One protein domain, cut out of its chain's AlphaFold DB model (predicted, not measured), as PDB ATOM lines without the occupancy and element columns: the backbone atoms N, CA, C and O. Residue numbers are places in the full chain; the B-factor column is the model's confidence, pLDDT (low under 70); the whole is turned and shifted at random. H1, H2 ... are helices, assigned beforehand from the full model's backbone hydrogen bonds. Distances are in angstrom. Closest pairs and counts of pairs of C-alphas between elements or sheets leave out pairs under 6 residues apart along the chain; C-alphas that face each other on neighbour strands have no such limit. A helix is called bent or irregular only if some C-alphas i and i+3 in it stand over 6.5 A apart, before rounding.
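This is residues 2 to 156 of the 194 residues of an uncharacterized protein of Brettanomyces bruxellensis AWRI1499 (UniProt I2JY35). This is an elongated helical body with H5 through its middle: the long helix H2 packs slantwise on one side of H5, and H6 folds back along the opposite side. H3 folds back from H2 along a further side with few contacts, H7 packs on H5, the short H1 folds back over the beginning of H2, and the small H4 lies at one end. The printed part has 155 residues with seven named helices, H1 to H7 in chain order, and no named strand; its class is all helix. It is compact, with a radius of gyration of the C-alphas of 16.5 A, and spans 51 by 32 by 29 A.

H2, residues 16 to 46, is the longest helix, and it shares the place of hub with H5, residues 88 to 110; each touches three other helices. H2 touches H5 with its residues 25 to 36 alone, the closest C-alphas being those of Tyr 33 and Asn 108, 5.5 A apart; they run the same way at a steep tilt of 44 degrees. H2 and H3, residues 53 to 74, form a helical hairpin at a shallow tilt of 29 degrees; they touch through residues 25 to 32 of H2 and 59 to 66 of H3 alone, and their closest C-alphas, Ile 32 and Leu 59, are 7.4 A apart. H3 and H5 are close but not clearly touching, with C-alphas 63 and 105 at 7.9 A. H2, H3 and H5 make an up and down bundle, each running against the one before it. At the beginning of H2, residues 16 to 23 alone touch H1, residues 2 to 11; the C-alphas of Leu 8 and Val 19 come closest at 5.6 A, and the two run opposite ways at a steep tilt of 45 degrees. H5 and H6, residues 117 to 140, form a second helical hairpin, with a shallow tilt of 26 degrees and Pro 88 and Leu 137 as the closest C-alphas, 4.7 A apart. H7, residues 147 to 155, touches residues 96 to 104 of H5, closest at the C-alphas of Ser 100 and Leu 148, 4.8 A. H4, residues 81 to 84, is close to H6 but not clearly touching it, with C-alphas 81 and 133 at 7.1 A. H2 and H6 are apart. In H2 every O i to N i+4 pair is within hydrogen-bond range; H1 has 3 of 6, H3 16 of 18, H5 17 of 19, H6 15 of 20 and H7 4 of 5, while H4 is too short for such a pair.

H1 begins at C-alpha 2, (191.353, 308.865, 152.597), and is 15.5 A long. H2 is 44.8 A long, from C-alpha 16 at (199.115, 318.855, 160.243) to C-alpha 46 at (161.010, 295.363, 161.636). H3 measures 30.3 A and has a kink of 27 degrees near residue 68; it is neither bent nor irregular, but only just: C-alphas 69 and 72 are 6.3 A apart. H4 measures 5.5 A. H5, 27.7 A, is irregular, with C-alphas 94 and 97 7.4 A apart and a kink of 62 degrees near residue 97. H6, 31.1 A, is irregular too, with C-alphas 119 and 122 7.8 A apart and a kink of 61 degrees near residue 124. H7, 12.5 A, ends at C-alpha 155, (178.508, 308.269, 152.780).

The two C-alphas farthest apart, those of Lys 48 and Lys 86, are 51.3 A apart. The printed part has no cut. The links H1 to H2 and H4 to H5 are tight, the other four are short, and no link is long. The mean pLDDT of the printed part is 74.7; 49 residues are under 70, among them residues 2 to 25, 46 to 51 and 150 to 156.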
ATOM      1  N   ASN A   2     190.295 308.217 153.403       48.78
ATOM      2  CA  ASN A   2     191.353 308.865 152.597       48.78
ATOM      3  C   ASN A   2     191.022 310.213 151.905       48.78
ATOM      4  O   ASN A   2     191.923 311.012 151.667       48.78
ATOM      5  N   TRP A   3     189.763 310.504 151.559       49.41
ATOM      6  CA  TRP A   3     189.420 311.723 150.799       49.41
ATOM      7  C   TRP A   3     189.083 312.945 151.676       49.41
ATOM      8  O   TRP A   3     189.491 314.060 151.350       49.41
ATOM      9  N   VAL A   4     188.416 312.745 152.821       43.25
ATOM     10  CA  VAL A   4     188.133 313.807 153.814       43.25
ATOM     11  C   VAL A   4     189.442 314.422 154.316       43.25
ATOM     12  O   VAL A   4     189.594 315.642 154.351       43.25
ATOM     13  N   TYR A   5     190.435 313.568 154.571       43.78
ATOM     14  CA  TYR A   5     191.790 313.971 154.933       43.78
ATOM     15  C   TYR A   5     192.473 314.822 153.844       43.78
ATOM     16  O   TYR A   5     193.073 315.850 154.149       43.78
ATOM     17  N   ARG A   6     192.330 314.462 152.555       52.94
ATOM     18  CA  ARG A   6     192.897 315.242 151.433       52.94
ATOM     19  C   ARG A   6     192.304 316.652 151.332       52.94
ATOM     20  O   ARG A   6     193.046 317.583 151.041       52.94
ATOM     21  N   ARG A   7     191.002 316.825 151.597       50.78
ATOM     22  CA  ARG A   7     190.345 318.148 151.597       50.78
ATOM     23  C   ARG A   7     190.759 319.005 152.793       50.78
ATOM     24  O   ARG A   7     191.101 320.168 152.613       50.78
ATOM     25  N   LEU A   8     190.807 318.416 153.989       42.84
ATOM     26  CA  LEU A   8     191.238 319.110 155.207       42.84
ATOM     27  C   LEU A   8     192.704 319.565 155.137       42.84
ATOM     28  O   LEU A   8     193.041 320.644 155.615       42.84
ATOM     29  N   ARG A   9     193.564 318.793 154.457       45.00
ATOM     30  CA  ARG A   9     194.973 319.139 154.215       45.00
ATOM     31  C   ARG A   9     195.158 320.439 153.421       45.00
ATOM     32  O   ARG A   9     196.172 321.104 153.606       45.00
ATOM     33  N   HIS A  10     194.211 320.802 152.555       46.91
ATOM     34  CA  HIS A  10     194.270 322.059 151.802       46.91
ATOM     35  C   HIS A  10     193.837 323.272 152.636       46.91
ATOM     36  O   HIS A  10     194.452 324.325 152.506       46.91
ATOM     37  N   ALA A  11     192.837 323.120 153.511       42.88
ATOM     38  CA  ALA A  11     192.339 324.200 154.369       42.88
ATOM     39  C   ALA A  11     193.285 324.529 155.542       42.88
ATOM     40  O   ALA A  11     193.396 325.681 155.946       42.88
ATOM     41  N   PHE A  12     194.023 323.536 156.051       39.97
ATOM     42  CA  PHE A  12     194.963 323.684 157.171       39.97
ATOM     43  C   PHE A  12     196.398 323.326 156.754       39.97
ATOM     44  O   PHE A  12     197.116 322.627 157.474       39.97
ATOM     45  N   LYS A  13     196.829 323.795 155.573       47.09
ATOM     46  CA  LYS A  13     198.116 323.455 154.927       47.09
ATOM     47  C   LYS A  13     199.343 323.592 155.850       47.09
ATOM     48  O   LYS A  13     200.333 322.892 155.649       47.09
ATOM     49  N   HIS A  14     199.247 324.431 156.883       46.19
ATOM     50  CA  HIS A  14     200.314 324.738 157.838       46.19
ATOM     51  C   HIS A  14     200.158 324.094 159.231       46.19
ATOM     52  O   HIS A  14     201.032 324.281 160.069       46.19
ATOM     53  N   ASN A  15     199.106 323.305 159.501       51.16
ATOM     54  CA  ASN A  15     198.905 322.671 160.812       51.16
ATOM     55  C   ASN A  15     198.420 321.215 160.679       51.16
ATOM     56  O   ASN A  15     197.229 320.913 160.762       51.16
ATOM     57  N   LYS A  16     199.373 320.294 160.461       56.00
ATOM     58  CA  LYS A  16     199.115 318.855 160.243       56.00
ATOM     59  C   LYS A  16     198.356 318.192 161.402       56.00
ATOM     60  O   LYS A  16     197.551 317.299 161.148       56.00
ATOM     61  N   GLN A  17     198.573 318.638 162.641       54.56
ATOM     62  CA  GLN A  17     197.854 318.119 163.804       54.56
ATOM     63  C   GLN A  17     196.387 318.562 163.781       54.56
ATOM     64  O   GLN A  17     195.494 317.728 163.902       54.56
ATOM     65  N   ALA A  18     196.122 319.844 163.503       54.03
ATOM     66  CA  ALA A  18     194.757 320.343 163.351       54.03
ATOM     67  C   ALA A  18     194.012 319.665 162.183       54.03
ATOM     68  O   ALA A  18     192.825 319.370 162.322       54.03
ATOM     69  N   VAL A  19     194.695 319.347 161.071       55.00
ATOM     70  CA  VAL A  19     194.138 318.539 159.960       55.00
ATOM     71  C   VAL A  19     193.701 317.158 160.452       55.00
ATOM     72  O   VAL A  19     192.576 316.738 160.178       55.00
ATOM     73  N   SER A  20     194.600 316.451 161.142       58.09
ATOM     74  CA  SER A  20     194.371 315.090 161.634       58.09
ATOM     75  C   SER A  20     193.227 315.047 162.644       58.09
ATOM     76  O   SER A  20     192.272 314.293 162.464       58.09
ATOM     77  N   ASP A  21     193.250 315.938 163.635       61.69
ATOM     78  CA  ASP A  21     192.199 316.057 164.641       61.69
ATOM     79  C   ASP A  21     190.842 316.364 164.001       61.69
ATOM     80  O   ASP A  21     189.850 315.712 164.304       61.69
ATOM     81  N   THR A  22     190.782 317.329 163.076       64.50
ATOM     82  CA  THR A  22     189.531 317.714 162.400       64.50
ATOM     83  C   THR A  22     188.987 316.571 161.534       64.50
ATOM     84  O   THR A  22     187.771 316.379 161.447       64.50
ATOM     85  N   ALA A  23     189.869 315.766 160.930       65.00
ATOM     86  CA  ALA A  23     189.488 314.592 160.148       65.00
ATOM     87  C   ALA A  23     188.936 313.474 161.037       65.00
ATOM     88  O   ALA A  23     187.918 312.873 160.695       65.00
ATOM     89  N   LEU A  24     189.581 313.222 162.177       65.88
ATOM     90  CA  LEU A  24     189.147 312.235 163.166       65.88
ATOM     91  C   LEU A  24     187.813 312.633 163.804       65.88
ATOM     92  O   LEU A  24     186.916 311.800 163.895       65.88
ATOM     93  N   ILE A  25     187.654 313.910 164.163       67.44
ATOM     94  CA  ILE A  25     186.409 314.483 164.695       67.44
ATOM     95  C   ILE A  25     185.277 314.301 163.680       67.44
ATOM     96  O   ILE A  25     184.232 313.751 164.018       67.44
ATOM     97  N   THR A  26     185.497 314.685 162.419       70.25
ATOM     98  CA  THR A  26     184.497 314.499 161.352       70.25
ATOM     99  C   THR A  26     184.143 313.021 161.157       70.25
ATOM    100  O   THR A  26     182.969 312.684 161.044       70.25
ATOM    101  N   ALA A  27     185.140 312.130 161.128       66.94
ATOM    102  CA  ALA A  27     184.922 310.702 160.904       66.94
ATOM    103  C   ALA A  27     184.153 310.035 162.054       66.94
ATOM    104  O   ALA A  27     183.234 309.265 161.795       66.94
ATOM    105  N   ALA A  28     184.493 310.352 163.305       69.62
ATOM    106  CA  ALA A  28     183.788 309.832 164.475       69.62
ATOM    107  C   ALA A  28     182.333 310.318 164.524       69.62
ATOM    108  O   ALA A  28     181.434 309.545 164.839       69.62
ATOM    109  N   ASN A  29     182.089 311.582 164.167       73.38
ATOM    110  CA  ASN A  29     180.738 312.138 164.144       73.38
ATOM    111  C   ASN A  29     179.886 311.533 163.011       73.38
ATOM    112  O   ASN A  29     178.690 311.304 163.181       73.38
ATOM    113  N   LEU A  30     180.514 311.212 161.875       74.94
ATOM    114  CA  LEU A  30     179.865 310.517 160.760       74.94
ATOM    115  C   LEU A  30     179.538 309.061 161.107       74.94
ATOM    116  O   LEU A  30     178.456 308.602 160.773       74.94
ATOM    117  N   ASP A  31     180.423 308.358 161.816       72.88
ATOM    118  CA  ASP A  31     180.168 306.990 162.295       72.88
ATOM    119  C   ASP A  31     178.937 306.921 163.215       72.88
ATOM    120  O   ASP A  31     178.093 306.040 163.060       72.88
ATOM    121  N   ILE A  32     178.791 307.893 164.126       73.31
ATOM    122  CA  ILE A  32     177.600 308.010 164.982       73.31
ATOM    123  C   ILE A  32     176.350 308.222 164.122       73.31
ATOM    124  O   ILE A  32     175.368 307.503 164.293       73.31
ATOM    125  N   TYR A  33     176.403 309.148 163.163       77.62
ATOM    126  CA  TYR A  33     175.288 309.416 162.253       77.62
ATOM    127  C   TYR A  33     174.865 308.169 161.476       77.62
ATOM    128  O   TYR A  33     173.689 307.823 161.414       77.62
ATOM    129  N   THR A  34     175.838 307.449 160.925       71.88
ATOM    130  CA  THR A  34     175.641 306.190 160.209       71.88
ATOM    131  C   THR A  34     174.984 305.127 161.095       71.88
ATOM    132  O   THR A  34     174.032 304.487 160.654       71.88
ATOM    133  N   GLN A  35     175.438 304.958 162.341       71.44
ATOM    134  CA  GLN A  35     174.838 304.018 163.298       71.44
ATOM    135  C   GLN A  35     173.386 304.391 163.631       71.44
ATOM    136  O   GLN A  35     172.511 303.530 163.623       71.44
ATOM    137  N   LEU A  36     173.104 305.678 163.855       76.12
ATOM    138  CA  LEU A  36     171.743 306.163 164.110       76.12
ATOM    139  C   LEU A  36     170.818 305.939 162.905       76.12
ATOM    140  O   LEU A  36     169.663 305.554 163.082       76.12
ATOM    141  N   GLN A  37     171.323 306.144 161.685       74.75
ATOM    142  CA  GLN A  37     170.583 305.883 160.447       74.75
ATOM    143  C   GLN A  37     170.247 304.396 160.301       74.75
ATOM    144  O   GLN A  37     169.085 304.070 160.082       74.75
ATOM    145  N   ILE A  38     171.224 303.498 160.476       73.31
ATOM    146  CA  ILE A  38     170.995 302.044 160.422       73.31
ATOM    147  C   ILE A  38     169.912 301.637 161.423       73.31
ATOM    148  O   ILE A  38     168.927 301.015 161.034       73.31
ATOM    149  N   ASN A  39     170.041 302.059 162.681       73.50
ATOM    150  CA  ASN A  39     169.094 301.692 163.731       73.50
ATOM    151  C   ASN A  39     167.675 302.198 163.432       73.50
ATOM    152  O   ASN A  39     166.693 301.516 163.729       73.50
ATOM    153  N   ARG A  40     167.554 303.380 162.818       74.38
ATOM    154  CA  ARG A  40     166.269 303.906 162.352       74.38
ATOM    155  C   ARG A  40     165.685 303.050 161.225       74.38
ATOM    156  O   ARG A  40     164.527 302.658 161.322       74.38
ATOM    157  N   PHE A  41     166.477 302.725 160.201       73.12
ATOM    158  CA  PHE A  41     166.035 301.871 159.093       73.12
ATOM    159  C   PHE A  41     165.605 300.478 159.566       73.12
ATOM    160  O   PHE A  41     164.584 299.959 159.119       73.12
ATOM    161  N   GLU A  42     166.352 299.869 160.485       72.50
ATOM    162  CA  GLU A  42     166.033 298.551 161.039       72.50
ATOM    163  C   GLU A  42     164.758 298.577 161.895       72.50
ATOM    164  O   GLU A  42     163.939 297.656 161.814       72.50
ATOM    165  N   ALA A  43     164.536 299.647 162.666       70.31
ATOM    166  CA  ALA A  43     163.295 299.844 163.413       70.31
ATOM    167  C   ALA A  43     162.084 300.026 162.479       70.31
ATOM    168  O   ALA A  43     161.030 299.431 162.709       70.31
ATOM    169  N   GLU A  44     162.241 300.799 161.399       72.31
ATOM    170  CA  GLU A  44     161.202 301.004 160.381       72.31
ATOM    171  C   GLU A  44     160.882 299.705 159.613       72.31
ATOM    172  O   GLU A  44     159.716 299.421 159.346       72.31
ATOM    173  N   ALA A  45     161.888 298.880 159.299       71.75
ATOM    174  CA  ALA A  45     161.704 297.618 158.576       71.75
ATOM    175  C   ALA A  45     161.108 296.487 159.435       71.75
ATOM    176  O   ALA A  45     160.396 295.630 158.914       71.75
ATOM    177  N   SER A  46     161.412 296.455 160.735       67.94
ATOM    178  CA  SER A  46     161.010 295.363 161.636       67.94
ATOM    179  C   SER A  46     159.731 295.637 162.433       67.94
ATOM    180  O   SER A  46     159.204 294.718 163.062       67.94
ATOM    181  N   GLY A  47     159.242 296.883 162.458       64.94
ATOM    182  CA  GLY A  47     158.068 297.294 163.241       64.94
ATOM    183  C   GLY A  47     158.241 297.168 164.763       64.94
ATOM    184  O   GLY A  47     157.308 297.444 165.515       64.94
ATOM    185  N   LYS A  48     159.424 296.758 165.238       66.31
ATOM    186  CA  LYS A  48     159.795 296.686 166.654       66.31
ATOM    187  C   LYS A  48     160.650 297.898 166.992       66.31
ATOM    188  O   LYS A  48     161.596 298.218 166.280       66.31
ATOM    189  N   GLN A  49     160.324 298.580 168.086       64.50
ATOM    190  CA  GLN A  49     161.001 299.819 168.448       64.50
ATOM    191  C   GLN A  49     162.033 299.624 169.566       64.50
ATOM    192  O   GLN A  49     161.771 298.938 170.553       64.50
ATOM    193  N   LYS A  50     163.099 300.419 169.434       62.22
ATOM    194  CA  LYS A  50     163.947 301.062 170.451       62.22
ATOM    195  C   LYS A  50     165.370 300.533 170.479       62.22
ATOM    196  O   LYS A  50     165.607 299.361 170.738       62.22
ATOM    197  N   PHE A  51     166.290 301.487 170.316       64.12
ATOM    198  CA  PHE A  51     167.655 301.389 170.814       64.12
ATOM    199  C   PHE A  51     167.651 300.628 172.138       64.12
ATOM    200  O   PHE A  51     166.934 301.009 173.076       64.12
ATOM    201  N   LEU A  52     168.441 299.567 172.219       71.88
ATOM    202  CA  LEU A  52     168.627 298.842 173.461       71.88
ATOM    203  C   LEU A  52     169.177 299.814 174.519       71.88
ATOM    204  O   LEU A  52     169.922 300.739 174.177       71.88
ATOM    205  N   PRO A  53     168.873 299.627 175.816       76.12
ATOM    206  CA  PRO A  53     169.422 300.479 176.874       76.12
ATOM    207  C   PRO A  53     170.951 300.626 176.804       76.12
ATOM    208  O   PRO A  53     171.485 301.709 177.040       76.12
ATOM    209  N   ILE A  54     171.651 299.562 176.394       74.44
ATOM    210  CA  ILE A  54     173.104 299.572 176.201       74.44
ATOM    211  C   ILE A  54     173.541 300.430 175.005       74.44
ATOM    212  O   ILE A  54     174.524 301.161 175.102       74.44
ATOM    213  N   GLU A  55     172.793 300.412 173.903       69.56
ATOM    214  CA  GLU A  55     173.074 301.227 172.719       69.56
ATOM    215  C   GLU A  55     172.839 302.705 173.015       69.56
ATOM    216  O   GLU A  55     173.675 303.538 172.668       69.56
ATOM    217  N   LYS A  56     171.757 303.022 173.739       74.81
ATOM    218  CA  LYS A  56     171.491 304.370 174.255       74.81
ATOM    219  C   LYS A  56     172.666 304.873 175.091       74.81
ATOM    220  O   LYS A  56     173.190 305.948 174.819       74.81
ATOM    221  N   ALA A  57     173.133 304.074 176.051       75.81
ATOM    222  CA  ALA A  57     174.261 304.437 176.905       75.81
ATOM    223  C   ALA A  57     175.569 304.638 176.113       75.81
ATOM    224  O   ALA A  57     176.302 305.599 176.357       75.81
ATOM    225  N   ILE A  58     175.857 303.769 175.136       73.50
ATOM    226  CA  ILE A  58     177.043 303.887 174.275       73.50
ATOM    227  C   ILE A  58     176.970 305.155 173.419       73.50
ATOM    228  O   ILE A  58     177.959 305.886 173.342       73.50
ATOM    229  N   LEU A  59     175.825 305.439 172.798       73.56
ATOM    230  CA  LEU A  59     175.636 306.614 171.945       73.56
ATOM    231  C   LEU A  59     175.728 307.909 172.745       73.56
ATOM    232  O   LEU A  59     176.503 308.791 172.376       73.56
ATOM    233  N   THR A  60     175.049 307.984 173.893       76.88
ATOM    234  CA  THR A  60     175.161 309.118 174.818       76.88
ATOM    235  C   THR A  60     176.614 309.340 175.235       76.88
ATOM    236  O   THR A  60     177.093 310.474 175.212       76.88
ATOM    237  N   LYS A  61     177.367 308.274 175.543       79.69
ATOM    238  CA  LYS A  61     178.790 308.369 175.903       79.69
ATOM    239  C   LYS A  61     179.664 308.838 174.738       79.69
ATOM    240  O   LYS A  61     180.553 309.664 174.946       79.69
ATOM    241  N   LYS A  62     179.430 308.334 173.520       76.06
ATOM    242  CA  LYS A  62     180.162 308.751 172.310       76.06
ATOM    243  C   LYS A  62     179.927 310.234 172.009       76.06
ATOM    244  O   LYS A  62     180.898 310.956 171.794       76.06
ATOM    245  N   ILE A  63     178.673 310.686 172.064       75.38
ATOM    246  CA  ILE A  63     178.303 312.092 171.853       75.38
ATOM    247  C   ILE A  63     178.897 312.962 172.964       75.38
ATOM    248  O   ILE A  63     179.597 313.918 172.665       75.38
ATOM    249  N   SER A  64     178.759 312.586 174.237       77.50
ATOM    250  CA  SER A  64     179.334 313.351 175.360       77.50
ATOM    251  C   SER A  64     180.859 313.491 175.264       77.50
ATOM    252  O   SER A  64     181.411 314.566 175.488       77.50
ATOM    253  N   LYS A  65     181.563 312.420 174.868       77.81
ATOM    254  CA  LYS A  65     183.014 312.466 174.632       77.81
ATOM    255  C   LYS A  65     183.369 313.411 173.482       77.81
ATOM    256  O   LYS A  65     184.354 314.140 173.572       77.81
ATOM    257  N   PHE A  66     182.582 313.389 172.409       72.62
ATOM    258  CA  PHE A  66     182.743 314.314 171.294       72.62
ATOM    259  C   PHE A  66     182.545 315.768 171.741       72.62
ATOM    260  O   PHE A  66     183.367 316.619 171.407       72.62
ATOM    261  N   LEU A  67     181.523 316.037 172.555       73.56
ATOM    262  CA  LEU A  67     181.229 317.368 173.087       73.56
ATOM    263  C   LEU A  67     182.370 317.933 173.922       73.56
ATOM    264  O   LEU A  67     182.803 319.047 173.650       73.56
ATOM    265  N   GLY A  68     182.935 317.151 174.843       71.81
ATOM    266  CA  GLY A  68     184.080 317.606 175.639       71.81
ATOM    267  C   GLY A  68     185.298 317.994 174.788       71.81
ATOM    268  O   GLY A  68     185.973 318.979 175.077       71.81
ATOM    269  N   LEU A  69     185.560 317.267 173.695       68.88
ATOM    270  CA  LEU A  69     186.636 317.596 172.748       68.88
ATOM    271  C   LEU A  69     186.309 318.819 171.878       68.88
ATOM    272  O   LEU A  69     187.215 319.511 171.405       68.88
ATOM    273  N   PHE A  70     185.024 319.056 171.635       69.81
ATOM    274  CA  PHE A  70     184.543 320.073 170.717       69.81
ATOM    275  C   PHE A  70     184.322 321.433 171.398       69.81
ATOM    276  O   PHE A  70     184.736 322.448 170.843       69.81
ATOM    277  N   GLU A  71     183.753 321.480 172.605       70.19
ATOM    278  CA  GLU A  71     183.442 322.724 173.328       70.19
ATOM    279  C   GLU A  71     184.665 323.626 173.524       70.19
ATOM    280  O   GLU A  71     184.578 324.839 173.331       70.19
ATOM    281  N   ALA A  72     185.824 323.045 173.846       69.25
ATOM    282  CA  ALA A  72     187.068 323.797 173.999       69.25
ATOM    283  C   ALA A  72     187.519 324.454 172.680       69.25
ATOM    284  O   ALA A  72     187.997 325.587 172.683       69.25
ATOM    285  N   LYS A  73     187.334 323.766 171.544       67.75
ATOM    286  CA  LYS A  73     187.657 324.305 170.212       67.75
ATOM    287  C   LYS A  73     186.608 325.319 169.742       67.75
ATOM    288  O   LYS A  73     186.967 326.307 169.114       67.75
ATOM    289  N   PHE A  74     185.336 325.103 170.074       71.19
ATOM    290  CA  PHE A  74     184.231 325.976 169.683       71.19
ATOM    291  C   PHE A  74     184.255 327.327 170.386       71.19
ATOM    292  O   PHE A  74     184.097 328.348 169.730       71.19
ATOM    293  N   LYS A  75     184.529 327.354 171.696       68.81
ATOM    294  CA  LYS A  75     184.655 328.607 172.462       68.81
ATOM    295  C   LYS A  75     185.752 329.538 171.922       68.81
ATOM    296  O   LYS A  75     185.744 330.729 172.215       68.81
ATOM    297  N   ALA A  76     186.687 329.014 171.127       69.62
ATOM    298  CA  ALA A  76     187.713 329.802 170.452       69.62
ATOM    299  C   ALA A  76     187.238 330.442 169.131       69.62
ATOM    300  O   ALA A  76     187.920 331.329 168.613       69.62
ATOM    301  N   TYR A  77     186.097 330.028 168.570       72.44
ATOM    302  CA  TYR A  77     185.539 330.644 167.371       72.44
ATOM    303  C   TYR A  77     184.931 331.998 167.718       72.44
ATOM    304  O   TYR A  77     183.874 332.099 168.330       72.44
ATOM    305  N   LYS A  78     185.624 333.053 167.299       79.19
ATOM    306  CA  LYS A  78     185.127 334.423 167.340       79.19
ATOM    307  C   LYS A  78     184.748 334.833 165.925       79.19
ATOM    308  O   LYS A  78     185.583 334.753 165.023       79.19
ATOM    309  N   TYR A  79     183.504 335.255 165.754       80.12
ATOM    310  CA  TYR A  79     182.981 335.814 164.517       80.12
ATOM    311  C   TYR A  79     182.153 337.056 164.839       80.12
ATOM    312  O   TYR A  79     181.653 337.208 165.952       80.12
ATOM    313  N   SER A  80     182.053 337.958 163.869       87.38
ATOM    314  CA  SER A  80     181.212 339.149 163.947       87.38
ATOM    315  C   SER A  80     180.182 339.041 162.839       87.38
ATOM    316  O   SER A  80     180.572 338.965 161.676       87.38
ATOM    317  N   GLU A  81     178.894 339.047 163.184       86.31
ATOM    318  CA  GLU A  81     177.829 338.854 162.193       86.31
ATOM    319  C   GLU A  81     177.911 339.902 161.072       86.31
ATOM    320  O   GLU A  81     178.022 339.535 159.903       86.31
ATOM    321  N   ASP A  82     177.999 341.187 161.424       89.44
ATOM    322  CA  ASP A  82     178.018 342.290 160.452       89.44
ATOM    323  C   ASP A  82     179.250 342.280 159.534       89.44
ATOM    324  O   ASP A  82     179.140 342.417 158.314       89.44
ATOM    325  N   GLU A  83     180.442 342.091 160.106       90.75
ATOM    326  CA  GLU A  83     181.689 342.049 159.335       90.75
ATOM    327  C   GLU A  83     181.732 340.854 158.384       90.75
ATOM    328  O   GLU A  83     182.175 340.977 157.240       90.75
ATOM    329  N   GLU A  84     181.245 339.690 158.816       89.25
ATOM    330  CA  GLU A  84     181.276 338.505 157.967       89.25
ATOM    331  C   GLU A  84     180.282 338.581 156.805       89.25
ATOM    332  O   GLU A  84     180.563 338.069 155.712       89.25
ATOM    333  N   MET A  85     179.173 339.294 156.992       91.38
ATOM    334  CA  MET A  85     178.188 339.537 155.941       91.38
ATOM    335  C   MET A  85     178.706 340.436 154.807       91.38
ATOM    336  O   MET A  85     178.110 340.440 153.732       91.38
ATOM    337  N   LYS A  86     179.847 341.126 154.969       93.56
ATOM    338  CA  LYS A  86     180.490 341.898 153.883       93.56
ATOM    339  C   LYS A  86     181.075 341.013 152.779       93.56
ATOM    340  O   LYS A  86     181.177 341.441 151.632       93.56
ATOM    341  N   GLN A  87     181.477 339.782 153.106       91.62
ATOM    342  CA  GLN A  87     182.024 338.808 152.150       91.62
ATOM    343  C   GLN A  87     181.405 337.418 152.375       91.62
ATOM    344  O   GLN A  87     182.101 336.471 152.759       91.62
ATOM    345  N   PRO A  88     180.095 337.259 152.128       90.69
ATOM    346  CA  PRO A  88     179.332 336.120 152.630       90.69
ATOM    347  C   PRO A  88     179.819 334.783 152.061       90.69
ATOM    348  O   PRO A  88     180.004 333.831 152.809       90.69
ATOM    349  N   ALA A  89     180.135 334.705 150.763       86.19
ATOM    350  CA  ALA A  89     180.633 333.471 150.149       86.19
ATOM    351  C   ALA A  89     182.030 333.056 150.660       86.19
ATOM    352  O   ALA A  89     182.294 331.870 150.871       86.19
ATOM    353  N   ALA A  90     182.932 334.020 150.875       86.50
ATOM    354  CA  ALA A  90     184.273 333.748 151.392       86.50
ATOM    355  C   ALA A  90     184.215 333.292 152.857       86.50
ATOM    356  O   ALA A  90     184.827 332.284 153.217       86.50
ATOM    357  N   ASN A  91     183.412 333.976 153.676       87.62
ATOM    358  CA  ASN A  91     183.226 333.631 155.082       87.62
ATOM    359  C   ASN A  91     182.435 332.329 155.258       87.62
ATOM    360  O   ASN A  91     182.794 331.512 156.104       87.62
ATOM    361  N   PHE A  92     181.462 332.039 154.389       87.25
ATOM    362  CA  PHE A  92     180.828 330.722 154.339       87.25
ATOM    363  C   PHE A  92     181.865 329.619 154.107       87.25
ATOM    364  O   PHE A  92     181.943 328.669 154.883       87.25
ATOM    365  N   ASN A  93     182.712 329.757 153.079       81.69
ATOM    366  CA  ASN A  93     183.764 328.781 152.774       81.69
ATOM    367  C   ASN A  93     184.764 328.608 153.925       81.69
ATOM    368  O   ASN A  93     185.165 327.478 154.212       81.69
ATOM    369  N   ARG A  94     185.128 329.698 154.611       83.44
ATOM    370  CA  ARG A  94     185.971 329.668 155.814       83.44
ATOM    371  C   ARG A  94     185.350 328.805 156.915       83.44
ATOM    372  O   ARG A  94     186.053 328.005 157.532       83.44
ATOM    373  N   TRP A  95     184.042 328.931 157.135       86.38
ATOM    374  CA  TRP A  95     183.339 328.230 158.207       86.38
ATOM    375  C   TRP A  95     182.806 326.844 157.837       86.38
ATOM    376  O   TRP A  95     182.443 326.093 158.741       86.38
ATOM    377  N   GLN A  96     182.817 326.448 156.557       82.25
ATOM    378  CA  GLN A  96     182.235 325.178 156.092       82.25
ATOM    379  C   GLN A  96     182.679 323.948 156.893       82.25
ATOM    380  O   GLN A  96     181.890 323.022 157.079       82.25
ATOM    381  N   HIS A  97     183.923 323.910 157.371       77.12
ATOM    382  CA  HIS A  97     184.427 322.794 158.170       77.12
ATOM    383  C   HIS A  97     183.811 322.744 159.570       77.12
ATOM    384  O   HIS A  97     183.276 321.707 159.958       77.12
ATOM    385  N   ALA A  98     183.853 323.861 160.299       80.56
ATOM    386  CA  ALA A  98     183.231 323.973 161.614       80.56
ATOM    387  C   ALA A  98     181.720 323.723 161.519       80.56
ATOM    388  O   ALA A  98     181.185 322.918 162.277       80.56
ATOM    389  N   TYR A  99     181.073 324.318 160.515       86.12
ATOM    390  CA  TYR A  99     179.667 324.094 160.200       86.12
ATOM    391  C   TYR A  99     179.358 322.617 159.960       86.12
ATOM    392  O   TYR A  99     178.458 322.084 160.591       86.12
ATOM    393  N   SER A 100     180.124 321.919 159.118       82.38
ATOM    394  CA  SER A 100     179.845 320.506 158.813       82.38
ATOM    395  C   SER A 100     179.947 319.615 160.048       82.38
ATOM    396  O   SER A 100     179.138 318.711 160.226       82.38
ATOM    397  N   ILE A 101     180.932 319.869 160.912       81.75
ATOM    398  CA  ILE A 101     181.123 319.119 162.156       81.75
ATOM    399  C   ILE A 101     179.952 319.367 163.110       81.75
ATOM    400  O   ILE A 101     179.393 318.419 163.656       81.75
ATOM    401  N   LEU A 102     179.573 320.630 163.285       84.81
ATOM    402  CA  LEU A 102     178.506 321.042 164.190       84.81
ATOM    403  C   LEU A 102     177.126 320.619 163.727       84.81
ATOM    404  O   LEU A 102     176.330 320.131 164.519       84.81
ATOM    405  N   LYS A 103     176.856 320.766 162.436       89.00
ATOM    406  CA  LYS A 103     175.580 320.395 161.848       89.00
ATOM    407  C   LYS A 103     175.381 318.884 161.915       89.00
ATOM    408  O   LYS A 103     174.299 318.425 162.251       89.00
ATOM    409  N   LEU A 104     176.446 318.105 161.721       84.38
ATOM    410  CA  LEU A 104     176.411 316.656 161.917       84.38
ATOM    411  C   LEU A 104     176.191 316.265 163.389       84.38
ATOM    412  O   LEU A 104     175.484 315.302 163.663       84.38
ATOM    413  N   LEU A 105     176.743 317.027 164.341       85.94
ATOM    414  CA  LEU A 105     176.453 316.843 165.767       85.94
ATOM    415  C   LEU A 105     174.981 317.154 166.081       85.94
ATOM    416  O   LEU A 105     174.340 316.359 166.763       85.94
ATOM    417  N   GLN A 106     174.451 318.273 165.575       89.56
ATOM    418  CA  GLN A 106     173.037 318.632 165.705       89.56
ATOM    419  C   GLN A 106     172.150 317.492 165.186       89.56
ATOM    420  O   GLN A 106     171.303 316.998 165.923       89.56
ATOM    421  N   MET A 107     172.416 317.004 163.970       86.88
ATOM    422  CA  MET A 107     171.678 315.885 163.372       86.88
ATOM    423  C   MET A 107     171.767 314.613 164.221       86.88
ATOM    424  O   MET A 107     170.766 313.928 164.404       86.88
ATOM    425  N   ASN A 108     172.941 314.300 164.781       85.25
ATOM    426  CA  ASN A 108     173.099 313.154 165.677       85.25
ATOM    427  C   ASN A 108     172.238 313.278 166.934       85.25
ATOM    428  O   ASN A 108     171.608 312.302 167.327       85.25
ATOM    429  N   ILE A 109     172.192 314.463 167.548       86.44
ATOM    430  CA  ILE A 109     171.362 314.719 168.730       86.44
ATOM    431  C   ILE A 109     169.875 314.623 168.371       86.44
ATOM    432  O   ILE A 109     169.127 313.951 169.074       86.44
ATOM    433  N   GLU A 110     169.448 315.226 167.263       86.69
ATOM    434  CA  GLU A 110     168.054 315.192 166.787       86.69
ATOM    435  C   GLU A 110     167.583 313.771 166.431       86.69
ATOM    436  O   GLU A 110     166.401 313.452 166.553       86.69
ATOM    437  N   MET A 111     168.508 312.896 166.028       83.12
ATOM    438  CA  MET A 111     168.248 311.486 165.739       83.12
ATOM    439  C   MET A 111     168.261 310.572 166.973       83.12
ATOM    440  O   MET A 111     167.898 309.396 166.858       83.12
ATOM    441  N   LEU A 112     168.678 311.063 168.143       83.62
ATOM    442  CA  LEU A 112     168.582 310.286 169.376       83.62
ATOM    443  C   LEU A 112     167.116 310.070 169.781       83.62
ATOM    444  O   LEU A 112     166.255 310.898 169.476       83.62
ATOM    445  N   PRO A 113     166.831 309.005 170.557       81.62
ATOM    446  CA  PRO A 113     165.563 308.865 171.266       81.62
ATOM    447  C   PRO A 113     165.180 310.148 172.014       81.62
ATOM    448  O   PRO A 113     166.030 310.749 172.676       81.62
ATOM    449  N   ALA A 114     163.907 310.542 171.929       84.94
ATOM    450  CA  ALA A 114     163.401 311.802 172.475       84.94
ATOM    451  C   ALA A 114     163.712 311.974 173.971       84.94
ATOM    452  O   ALA A 114     163.980 313.081 174.422       84.94
ATOM    453  N   GLU A 115     163.759 310.883 174.736       85.31
ATOM    454  CA  GLU A 115     164.113 310.894 176.157       85.31
ATOM    455  C   GLU A 115     165.586 311.256 176.447       85.31
ATOM    456  O   GLU A 115     165.916 311.641 177.567       85.31
ATOM    457  N   LEU A 116     166.483 311.142 175.460       83.56
ATOM    458  CA  LEU A 116     167.907 311.475 175.598       83.56
ATOM    459  C   LEU A 116     168.230 312.887 175.099       83.56
ATOM    460  O   LEU A 116     169.214 313.471 175.548       83.56
ATOM    461  N   GLN A 117     167.413 313.452 174.207       86.00
ATOM    462  CA  GLN A 117     167.651 314.776 173.622       86.00
ATOM    463  C   GLN A 117     167.771 315.905 174.666       86.00
ATOM    464  O   GLN A 117     168.685 316.723 174.529       86.00
ATOM    465  N   PRO A 118     166.958 315.952 175.750       90.81
ATOM    466  CA  PRO A 118     167.068 317.001 176.766       90.81
ATOM    467  C   PRO A 118     168.442 317.085 177.441       90.81
ATOM    468  O   PRO A 118     168.836 318.167 177.870       90.81
ATOM    469  N   GLN A 119     169.199 315.979 177.493       88.50
ATOM    470  CA  GLN A 119     170.551 315.945 178.073       88.50
ATOM    471  C   GLN A 119     171.540 316.824 177.297       88.50
ATOM    472  O   GLN A 119     172.543 317.264 177.849       88.50
ATOM    473  N   PHE A 120     171.244 317.106 176.026       88.50
ATOM    474  CA  PHE A 120     172.100 317.872 175.126       88.50
ATOM    475  C   PHE A 120     171.545 319.265 174.817       88.50
ATOM    476  O   PHE A 120     172.069 319.956 173.944       88.50
ATOM    477  N   LYS A 121     170.508 319.717 175.536       89.75
ATOM    478  CA  LYS A 121     169.878 321.021 175.293       89.75
ATOM    479  C   LYS A 121     170.883 322.176 175.368       89.75
ATOM    480  O   LYS A 121     170.958 322.968 174.441       89.75
ATOM    481  N   GLN A 122     171.706 322.218 176.416       87.19
ATOM    482  CA  GLN A 122     172.722 323.268 176.584       87.19
ATOM    483  C   GLN A 122     173.718 323.309 175.419       87.19
ATOM    484  O   GLN A 122     174.128 324.379 174.980       87.19
ATOM    485  N   THR A 123     174.087 322.143 174.890       85.25
ATOM    486  CA  THR A 123     174.935 322.049 173.702       85.25
ATOM    487  C   THR A 123     174.240 322.628 172.478       85.25
ATOM    488  O   THR A 123     174.862 323.393 171.746       85.25
ATOM    489  N   LEU A 124     172.977 322.265 172.239       88.69
ATOM    490  CA  LEU A 124     172.210 322.795 171.112       88.69
ATOM    491  C   LEU A 124     172.087 324.320 171.210       88.69
ATOM    492  O   LEU A 124     172.383 325.014 170.241       88.69
ATOM    493  N   ASP A 125     171.762 324.839 172.394       89.69
ATOM    494  CA  ASP A 125     171.677 326.279 172.660       89.69
ATOM    495  C   ASP A 125     173.014 326.993 172.377       89.69
ATOM    496  O   ASP A 125     173.029 328.107 171.855       89.69
ATOM    497  N   LEU A 126     174.146 326.333 172.653       85.44
ATOM    498  CA  LEU A 126     175.485 326.860 172.388       85.44
ATOM    499  C   LEU A 126     175.837 326.891 170.888       85.44
ATOM    500  O   LEU A 126     176.470 327.842 170.430       85.44
ATOM    501  N   ILE A 127     175.480 325.854 170.121       88.19
ATOM    502  CA  ILE A 127     175.935 325.705 168.725       88.19
ATOM    503  C   ILE A 127     174.961 326.289 167.696       88.19
ATOM    504  O   ILE A 127     175.393 326.704 166.618       88.19
ATOM    505  N   ASN A 128     173.662 326.339 168.007       90.81
ATOM    506  CA  ASN A 128     172.617 326.783 167.082       90.81
ATOM    507  C   ASN A 128     172.811 328.222 166.568       90.81
ATOM    508  O   ASN A 128     172.617 328.429 165.368       90.81
ATOM    509  N   PRO A 129     173.248 329.206 167.383       90.94
ATOM    510  CA  PRO A 129     173.528 330.554 166.887       90.94
ATOM    511  C   PRO A 129     174.600 330.573 165.790       90.94
ATOM    512  O   PRO A 129     174.407 331.186 164.741       90.94
ATOM    513  N   PHE A 130     175.695 329.830 165.981       90.31
ATOM    514  CA  PHE A 130     176.755 329.714 164.978       90.31
ATOM    515  C   PHE A 130     176.257 329.024 163.706       90.31
ATOM    516  O   PHE A 130     176.550 329.477 162.601       90.31
ATOM    517  N   LEU A 131     175.494 327.933 163.844       91.44
ATOM    518  CA  LEU A 131     174.925 327.229 162.694       91.44
ATOM    519  C   LEU A 131     174.014 328.143 161.874       91.44
ATOM    520  O   LEU A 131     174.201 328.247 160.663       91.44
ATOM    521  N   SER A 132     173.106 328.861 162.540       92.94
ATOM    522  CA  SER A 132     172.213 329.825 161.897       92.94
ATOM    523  C   SER A 132     172.994 330.926 161.177       92.94
ATOM    524  O   SER A 132     172.682 331.263 160.036       92.94
ATOM    525  N   HIS A 133     174.050 331.453 161.800       92.38
ATOM    526  CA  HIS A 133     174.918 332.451 161.175       92.38
ATOM    527  C   HIS A 133     175.580 331.928 159.894       92.38
ATOM    528  O   HIS A 133     175.501 332.561 158.841       92.38
ATOM    529  N   VAL A 134     176.177 330.734 159.929       90.56
ATOM    530  CA  VAL A 134     176.818 330.164 158.733       90.56
ATOM    531  C   VAL A 134     175.793 329.817 157.644       90.56
ATOM    532  O   VAL A 134     176.078 330.000 156.461       90.56
ATOM    533  N   GLU A 135     174.581 329.387 158.002       91.69
ATOM    534  CA  GLU A 135     173.479 329.180 157.047       91.69
ATOM    535  C   GLU A 135     173.047 330.495 156.370       91.69
ATOM    536  O   GLU A 135     172.828 330.521 155.151       91.69
ATOM    537  N   LYS A 136     173.007 331.612 157.117       93.00
ATOM    538  CA  LYS A 136     172.783 332.957 156.553       93.00
ATOM    539  C   LYS A 136     173.891 333.345 155.574       93.00
ATOM    540  O   LYS A 136     173.579 333.801 154.475       93.00
ATOM    541  N   LEU A 137     175.164 333.106 155.915       91.56
ATOM    542  CA  LEU A 137     176.296 333.355 155.011       91.56
ATOM    543  C   LEU A 137     176.183 332.542 153.714       91.56
ATOM    544  O   LEU A 137     176.417 333.077 152.631       91.56
ATOM    545  N   GLY A 138     175.799 331.263 153.804       88.44
ATOM    546  CA  GLY A 138     175.615 330.399 152.633       88.44
ATOM    547  C   GLY A 138     174.483 330.875 151.724       88.44
ATOM    548  O   GLY A 138     174.639 330.922 150.499       88.44
ATOM    549  N   SER A 139     173.374 331.301 152.331       88.75
ATOM    550  CA  SER A 139     172.212 331.852 151.626       88.75
ATOM    551  C   SER A 139     172.548 333.182 150.941       88.75
ATOM    552  O   SER A 139     172.326 333.338 149.740       88.75
ATOM    553  N   ALA A 140     173.159 334.120 151.671       89.88
ATOM    554  CA  ALA A 140     173.573 335.424 151.149       89.88
ATOM    555  C   ALA A 140     174.678 335.308 150.086       89.88
ATOM    556  O   ALA A 140     174.687 336.048 149.103       89.88
ATOM    557  N   GLY A 141     175.588 334.346 150.249       87.31
ATOM    558  CA  GLY A 141     176.655 334.043 149.300       87.31
ATOM    559  C   GLY A 141     176.209 333.241 148.076       87.31
ATOM    560  O   GLY A 141     177.047 332.981 147.215       87.31
ATOM    561  N   LYS A 142     174.929 332.833 147.994       86.31
ATOM    562  CA  LYS A 142     174.361 331.990 146.923       86.31
ATOM    563  C   LYS A 142     175.216 330.751 146.627       86.31
ATOM    564  O   LYS A 142     175.484 330.410 145.477       86.31
ATOM    565  N   THR A 143     175.708 330.095 147.675       77.75
ATOM    566  CA  THR A 143     176.647 328.981 147.520       77.75
ATOM    567  C   THR A 143     175.919 327.671 147.230       77.75
ATOM    568  O   THR A 143     174.998 327.301 147.953       77.75
ATOM    569  N   ASN A 144     176.364 326.934 146.208       63.91
ATOM    570  CA  ASN A 144     175.766 325.654 145.816       63.91
ATOM    571  C   ASN A 144     176.209 324.514 146.746       63.91
ATOM    572  O   ASN A 144     177.176 323.800 146.464       63.91
ATOM    573  N   GLY A 145     175.469 324.343 147.840       64.94
ATOM    574  CA  GLY A 145     175.579 323.204 148.750       64.94
ATOM    575  C   GLY A 145     176.729 323.300 149.754       64.94
ATOM    576  O   GLY A 145     177.800 323.861 149.500       64.94
ATOM    577  N   SER A 146     176.510 322.718 150.929       73.38
ATOM    578  CA  SER A 146     177.486 322.698 152.012       73.38
ATOM    579  C   SER A 146     178.545 321.601 151.813       73.38
ATOM    580  O   SER A 146     178.416 320.667 151.011       73.38
ATOM    581  N   LEU A 147     179.665 321.696 152.538       69.75
ATOM    582  CA  LEU A 147     180.607 320.576 152.633       69.75
ATOM    583  C   LEU A 147     179.930 319.333 153.232       69.75
ATOM    584  O   LEU A 147     180.237 318.229 152.779       69.75
ATOM    585  N   LEU A 148     179.004 319.514 154.176       73.50
ATOM    586  CA  LEU A 148     178.243 318.435 154.792       73.50
ATOM    587  C   LEU A 148     177.414 317.665 153.766       73.50
ATOM    588  O   LEU A 148     177.519 316.443 153.737       73.50
ATOM    589  N   ASP A 149     176.681 318.353 152.888       71.12
ATOM    590  CA  ASP A 149     175.869 317.693 151.855       71.12
ATOM    591  C   ASP A 149     176.753 316.758 151.031       71.12
ATOM    592  O   ASP A 149     176.504 315.563 150.926       71.12
ATOM    593  N   ARG A 150     177.907 317.262 150.582       67.69
ATOM    594  CA  ARG A 150     178.889 316.477 149.822       67.69
ATOM    595  C   ARG A 150     179.498 315.312 150.612       67.69
ATOM    596  O   ARG A 150     179.999 314.377 149.986       67.69
ATOM    597  N   LEU A 151     179.533 315.384 151.942       65.75
ATOM    598  CA  LEU A 151     179.999 314.300 152.812       65.75
ATOM    599  C   LEU A 151     178.913 313.235 152.992       65.75
ATOM    600  O   LEU A 151     179.219 312.052 152.870       65.75
ATOM    601  N   ILE A 152     177.663 313.646 153.209       66.62
ATOM    602  CA  ILE A 152     176.525 312.745 153.398       66.62
ATOM    603  C   ILE A 152     176.199 312.017 152.092       66.62
ATOM    604  O   ILE A 152     176.187 310.792 152.106       66.62
ATOM    605  N   THR A 153     176.071 312.702 150.945       64.62
ATOM    606  CA  THR A 153     175.753 312.055 149.646       64.62
ATOM    607  C   THR A 153     176.807 311.029 149.205       64.62
ATOM    608  O   THR A 153     176.546 310.182 148.362       64.62
ATOM    609  N   ARG A 154     178.034 311.106 149.735       54.19
ATOM    610  CA  ARG A 154     179.104 310.126 149.467       54.19
ATOM    611  C   ARG A 154     179.189 309.016 150.512       54.19
ATOM    612  O   ARG A 154     179.895 308.037 150.284       54.19
ATOM    613  N   SER A 155     178.545 309.206 151.659       51.06
ATOM    614  CA  SER A 155     178.508 308.269 152.780       51.06
ATOM    615  C   SER A 155     177.189 307.499 152.863       51.06
ATOM    616  O   SER A 155     177.106 306.566 153.662       51.06
ATOM    617  N   THR A 156     176.162 307.876 152.089       47.72
ATOM    618  CA  THR A 156     174.910 307.123 152.023       47.72
ATOM    619  C   THR A 156     175.164 305.735 151.455       47.72
ATOM    620  O   THR A 156     175.932 305.535 150.514       47.72
TER     621      THR A 156